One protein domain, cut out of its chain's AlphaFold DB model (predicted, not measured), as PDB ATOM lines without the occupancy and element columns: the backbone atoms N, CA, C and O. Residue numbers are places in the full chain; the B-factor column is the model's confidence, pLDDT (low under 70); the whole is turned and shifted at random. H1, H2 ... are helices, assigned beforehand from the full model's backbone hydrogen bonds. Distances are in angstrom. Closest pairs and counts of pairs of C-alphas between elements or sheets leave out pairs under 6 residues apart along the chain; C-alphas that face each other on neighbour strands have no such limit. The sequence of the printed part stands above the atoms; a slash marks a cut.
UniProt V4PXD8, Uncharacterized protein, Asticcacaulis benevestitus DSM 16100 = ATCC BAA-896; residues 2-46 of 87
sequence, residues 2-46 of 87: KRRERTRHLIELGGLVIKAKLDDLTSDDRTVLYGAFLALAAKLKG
ATOM      1  N   LYS A   2     210.659 192.067 196.029       86.38
ATOM      2  CA  LYS A   2     209.547 193.010 196.310       86.38
ATOM      3  C   LYS A   2     208.168 192.402 196.658       86.38
ATOM      4  O   LYS A   2     207.485 192.897 197.546       86.38
ATOM      5  N   ARG A   3     207.735 191.310 196.003       92.31
ATOM      6  CA  ARG A   3     206.437 190.656 196.305       92.31
ATOM      7  C   ARG A   3     206.413 189.986 197.683       92.31
ATOM      8  O   ARG A   3     205.398 190.060 198.373       92.31
ATOM      9  N   ARG A   4     207.511 189.326 198.070       92.50
ATOM     10  CA  ARG A   4     207.619 188.635 199.365       92.50
ATOM     11  C   ARG A   4     207.632 189.644 200.509       92.50
ATOM     12  O   ARG A   4     206.884 189.471 201.460       92.50
ATOM     13  N   GLU A   5     208.387 190.729 200.360       94.75
ATOM     14  CA  GLU A   5     208.440 191.825 201.338       94.75
ATOM     15  C   GLU A   5     207.079 192.496 201.512       94.75
ATOM     16  O   GLU A   5     206.619 192.647 202.638       94.75
ATOM     17  N   ARG A   6     206.384 192.807 200.408       95.06
ATOM     18  CA  ARG A   6     205.028 193.372 200.463       95.06
ATOM     19  C   ARG A   6     204.045 192.446 201.174       95.06
ATOM     20  O   ARG A   6     203.240 192.905 201.970       95.06
ATOM     21  N   THR A   7     204.100 191.148 200.875       96.19
ATOM     22  CA  THR A   7     203.200 190.163 201.494       96.19
ATOM     23  C   THR A   7     203.470 190.063 202.991       96.19
ATOM     24  O   THR A   7     202.533 190.137 203.774       96.19
ATOM     25  N   ARG A   8     204.746 189.981 203.390       95.50
ATOM     26  CA  ARG A   8     205.138 189.975 204.802       95.50
ATOM     27  C   ARG A   8     204.651 191.235 205.519       95.50
ATOM     28  O   ARG A   8     204.000 191.116 206.543       95.50
ATOM     29  N   HIS A   9     204.884 192.408 204.938       94.94
ATOM     30  CA  HIS A   9     204.466 193.678 205.527       94.94
ATOM     31  C   HIS A   9     202.945 193.766 205.736       94.94
ATOM     32  O   HIS A   9     202.486 194.178 206.796       94.94
ATOM     33  N   LEU A  10     202.149 193.341 204.748       96.12
ATOM     34  CA  LEU A  10     200.686 193.336 204.873       96.12
ATOM     35  C   LEU A  10     200.196 192.334 205.924       96.12
ATOM     36  O   LEU A  10     199.245 192.631 206.640       96.12
ATOM     37  N   ILE A  11     200.851 191.175 206.039       96.44
ATOM     38  CA  ILE A  11     200.547 190.186 207.081       96.44
ATOM     39  C   ILE A  11     200.885 190.744 208.463       96.44
ATOM     40  O   ILE A  11     200.079 190.614 209.377       96.44
ATOM     41  N   GLU A  12     202.041 191.389 208.619       96.06
ATOM     42  CA  GLU A  12     202.448 192.017 209.878       96.06
ATOM     43  C   GLU A  12     201.441 193.089 210.313       96.06
ATOM     44  O   GLU A  12     200.999 193.076 211.459       96.06
ATOM     45  N   LEU A  13     201.014 193.963 209.394       95.88
ATOM     46  CA  LEU A  13     199.995 194.975 209.683       95.88
ATOM     47  C   LEU A  13     198.634 194.352 210.019       95.88
ATOM     48  O   LEU A  13     198.000 194.770 210.985       95.88
ATOM     49  N   GLY A  14     198.198 193.338 209.266       95.44
ATOM     50  CA  GLY A  14     196.961 192.608 209.555       95.44
ATOM     51  C   GLY A  14     197.000 191.902 210.913       95.44
ATOM     52  O   GLY A  14     196.022 191.931 211.653       95.44
ATOM     53  N   GLY A  15     198.152 191.351 211.296       96.19
ATOM     54  CA  GLY A  15     198.352 190.706 212.593       96.19
ATOM     55  C   GLY A  15     198.164 191.648 213.786       96.19
ATOM     56  O   GLY A  15     197.745 191.196 214.849       96.19
ATOM     57  N   LEU A  16     198.405 192.956 213.621       95.94
ATOM     58  CA  LEU A  16     198.143 193.946 214.674       95.94
ATOM     59  C   LEU A  16     196.646 194.119 214.952       95.94
ATOM     60  O   LEU A  16     196.273 194.352 216.098       95.94
ATOM     61  N   VAL A  17     195.797 193.976 213.929       96.19
ATOM     62  CA  VAL A  17     194.333 194.046 214.073       96.19
ATOM     63  C   VAL A  17     193.843 192.905 214.959       96.19
ATOM     64  O   VAL A  17     193.141 193.153 215.937       96.19
ATOM     65  N   ILE A  18     194.308 191.686 214.664       95.81
ATOM     66  CA  ILE A  18     193.973 190.475 215.423       95.81
ATOM     67  C   ILE A  18     194.510 190.554 216.855       95.81
ATOM     68  O   ILE A  18     193.805 190.273 217.820       95.81
ATOM     69  N   LYS A  19     195.766 190.988 217.026       94.38
ATOM     70  CA  LYS A  19     196.386 191.126 218.353       94.38
ATOM     71  C   LYS A  19     195.632 192.126 219.240       94.38
ATOM     72  O   LYS A  19     195.454 191.879 220.428       94.38
ATOM     73  N   ALA A  20     195.145 193.220 218.656       95.25
ATOM     74  CA  ALA A  20     194.316 194.204 219.346       95.25
ATOM     75  C   ALA A  20     192.848 193.763 219.526       95.25
ATOM     76  O   ALA A  20     192.055 194.537 220.063       95.25
ATOM     77  N   LYS A  21     192.489 192.543 219.091       95.94
ATOM     78  CA  LYS A  21     191.131 191.971 219.104       95.94
ATOM     79  C   LYS A  21     190.101 192.823 218.369       95.94
ATOM     80  O   LYS A  21     188.915 192.783 218.683       95.94
ATOM     81  N   LEU A  22     190.552 193.650 217.428       96.62
ATOM     82  CA  LEU A  22     189.656 194.550 216.712       96.62
ATOM     83  C   LEU A  22     188.773 193.773 215.737       96.62
ATOM     84  O   LEU A  22     187.630 194.152 215.553       96.62
ATOM     85  N   ASP A  23     189.272 192.677 215.174       95.44
ATOM     86  CA  ASP A  23     188.501 191.741 214.355       95.44
ATOM     87  C   ASP A  23     187.305 191.152 215.110       95.44
ATOM     88  O   ASP A  23     186.193 191.166 214.592       95.44
ATOM     89  N   ASP A  24     187.508 190.702 216.348       96.75
ATOM     90  CA  ASP A  24     186.437 190.157 217.186       96.75
ATOM     91  C   ASP A  24     185.453 191.262 217.607       96.75
ATOM     92  O   ASP A  24     184.246 191.170 217.376       96.75
ATOM     93  N   LEU A  25     185.982 192.380 218.120       97.56
ATOM     94  CA  LEU A  25     185.180 193.514 218.594       97.56
ATOM     95  C   LEU A  25     184.336 194.171 217.494       97.56
ATOM     96  O   LEU A  25     183.293 194.747 217.799       97.56
ATOM     97  N   THR A  26     184.772 194.109 216.234       96.75
ATOM     98  CA  THR A  26     184.022 194.649 215.093       96.75
ATOM     99  C   THR A  26     183.339 193.573 214.257       96.75
ATOM    100  O   THR A  26     182.800 193.906 213.205       96.75
ATOM    101  N   SER A  27     183.370 192.300 214.668       96.44
ATOM    102  CA  SER A  27     182.826 191.175 213.886       96.44
ATOM    103  C   SER A  27     183.354 191.124 212.440       96.44
ATOM    104  O   SER A  27     182.595 190.911 211.497       96.44
ATOM    105  N   ASP A  28     184.652 191.380 212.261       94.50
ATOM    106  CA  ASP A  28     185.351 191.496 210.967       94.50
ATOM    107  C   ASP A  28     184.746 192.545 210.000       94.50
ATOM    108  O   ASP A  28     184.976 192.515 208.787       94.50
ATOM    109  N   ASP A  29     183.991 193.529 210.510       97.62
ATOM    110  CA  ASP A  29     183.482 194.624 209.683       97.62
ATOM    111  C   ASP A  29     184.617 195.572 209.258       97.62
ATOM    112  O   ASP A  29     185.058 196.480 209.973       97.62
ATOM    113  N   ARG A  30     185.066 195.383 208.017       95.75
ATOM    114  CA  ARG A  30     186.133 196.179 207.397       95.75
ATOM    115  C   ARG A  30     185.780 197.653 207.247       95.75
ATOM    116  O   ARG A  30     186.689 198.481 207.241       95.75
ATOM    117  N   THR A  31     184.500 197.997 207.122       98.25
ATOM    118  CA  THR A  31     184.056 199.393 207.030       98.25
ATOM    119  C   THR A  31     184.240 200.085 208.374       98.25
ATOM    120  O   THR A  31     184.765 201.201 208.424       98.25
ATOM    121  N   VAL A  32     183.894 199.398 209.465       98.00
ATOM    122  CA  VAL A  32     184.108 199.882 210.837       98.00
ATOM    123  C   VAL A  32     185.599 200.043 211.128       98.00
ATOM    124  O   VAL A  32     186.024 201.115 211.566       98.00
ATOM    125  N   LEU A  33     186.414 199.029 210.814       97.69
ATOM    126  CA  LEU A  33     187.872 199.092 210.986       97.69
ATOM    127  C   LEU A  33     188.491 200.250 210.199       97.69
ATOM    128  O   LEU A  33     189.303 201.012 210.729       97.69
ATOM    129  N   TYR A  34     188.082 200.424 208.941       97.75
ATOM    130  CA  TYR A  34     188.572 201.520 208.115       97.75
ATOM    131  C   TYR A  34     188.177 202.888 208.687       97.75
ATOM    132  O   TYR A  34     189.025 203.776 208.788       97.75
ATOM    133  N   GLY A  35     186.931 203.048 209.144       98.31
ATOM    134  CA  GLY A  35     186.470 204.260 209.827       98.31
ATOM    135  C   GLY A  35     187.284 204.583 211.085       98.31
ATOM    136  O   GLY A  35     187.696 205.730 211.279       98.31
ATOM    137  N   ALA A  36     187.601 203.576 211.901       97.19
ATOM    138  CA  ALA A  36     188.435 203.740 213.091       97.19
ATOM    139  C   ALA A  36     189.864 204.199 212.742       97.19
ATOM    140  O   ALA A  36     190.394 205.123 213.368       97.19
ATOM    141  N   PHE A  37     190.481 203.622 211.706       96.94
ATOM    142  CA  PHE A  37     191.803 204.058 211.245       96.94
ATOM    143  C   PHE A  37     191.791 205.471 210.652       96.94
ATOM    144  O   PHE A  37     192.748 206.221 210.854       96.94
ATOM    145  N   LEU A  38     190.712 205.880 209.978       97.94
ATOM    146  CA  LEU A  38     190.549 207.262 209.516       97.94
ATOM    147  C   LEU A  38     190.457 208.245 210.688       97.94
ATOM    148  O   LEU A  38     191.114 209.287 210.657       97.94
ATOM    149  N   ALA A  39     189.709 207.904 211.739       96.44
ATOM    150  CA  ALA A  39     189.636 208.714 212.955       96.44
ATOM    151  C   ALA A  39     191.013 208.839 213.634       96.44
ATOM    152  O   ALA A  39     191.420 209.932 214.039       96.44
ATOM    153  N   LEU A  40     191.777 207.743 213.683       95.25
ATOM    154  CA  LEU A  40     193.152 207.738 214.186       95.25
ATOM    155  C   LEU A  40     194.066 208.652 213.355       95.25
ATOM    156  O   LEU A  40     194.808 209.465 213.909       95.25
ATOM    157  N   ALA A  41     193.987 208.557 212.027       96.19
ATOM    158  CA  ALA A  41     194.763 209.393 211.119       96.19
ATOM    159  C   ALA A  41     194.409 210.880 211.263       96.19
ATOM    160  O   ALA A  41     195.303 211.726 211.243       96.19
ATOM    161  N   ALA A  42     193.128 211.211 211.446       95.69
ATOM    162  CA  ALA A  42     192.687 212.579 211.705       95.69
ATOM    163  C   ALA A  42     193.275 213.120 213.019       95.69
ATOM    164  O   ALA A  42     193.825 214.222 213.032       95.69
ATOM    165  N   LYS A  43     193.261 212.317 214.093       93.62
ATOM    166  CA  LYS A  43     193.871 212.675 215.384       93.62
ATOM    167  C   LYS A  43     195.374 212.944 215.269       93.62
ATOM    168  O   LYS A  43     195.883 213.864 215.901       93.62
ATOM    169  N   LEU A  44     196.079 212.176 214.437       94.50
ATOM    170  CA  LEU A  44     197.515 212.354 214.208       94.50
ATOM    171  C   LEU A  44     197.871 213.569 213.349       94.50
ATOM    172  O   LEU A  44     198.969 214.100 213.487       94.50
ATOM    173  N   LYS A  45     196.969 214.016 212.472       92.69
ATOM    174  CA  LYS A  45     197.165 215.234 211.670       92.69
ATOM    175  C   LYS A  45     196.907 216.522 212.464       92.69
ATOM    176  O   LYS A  45     197.284 217.592 211.998       92.69
ATOM    177  N   GLY A  46     196.261 216.431 213.629       89.06
ATOM    178  CA  GLY A  46     196.028 217.565 214.525       89.06
ATOM    179  C   GLY A  46     197.288 218.024 215.272       89.06
ATOM    180  O   GLY A  46     198.319 217.353 215.257       89.06
TER     181      GLY A  46
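Overview. This is residues 2 to 46 of the 87 residues of an uncharacterized protein of Asticcacaulis benevestitus DSM 16100 = ATCC BAA-896 (UniProt V4PXD8). Two long helices, H1 and H3, form the arms of an open L, with the short helix H2 and its links at the corner. The arms stay apart, and their far ends, residues 2 to 13 and 37 to 46, stick out free. The printed part has 45 residues with three named helices in the order H1, H2, H3 and no named strand; the class is all helix. It is loose, with a radius of gyration of the C-alphas of 12.4 A and spans of 32 by 28 by 17 A.

Along the chain. H1, residues 2 to 19, begins at C-alpha 2 (209.547, 193.010, 196.310) and is 25.7 A long. H2 is residues 22 to 25, 5.0 A. H3, residues 30 to 45, is 22.4 A long and ends at C-alpha 45 (197.165, 215.234, 211.670).

Arrangement. H1 and H2 are close but not clearly touching; their closest C-alphas, of Val 17 and Asp 23, are 6.3 A apart. H2 and H3 are also close but not clearly touching, with the closest C-alphas, of Leu 22 and Leu 33, 7.5 A apart. H1 and H3 are apart. Every O i to N i+4 pair is within hydrogen-bond range in H3, and 13 of 14 in H1; H2 is too short for such a pair.

Size, cuts and confidence. The C-alphas of Arg 4 and Gly 46, the two farthest apart, are 34.7 A apart. The printed part has no cut, and both links are tight. Mean pLDDT of the printed part is 95.6, and no printed residue is under 70.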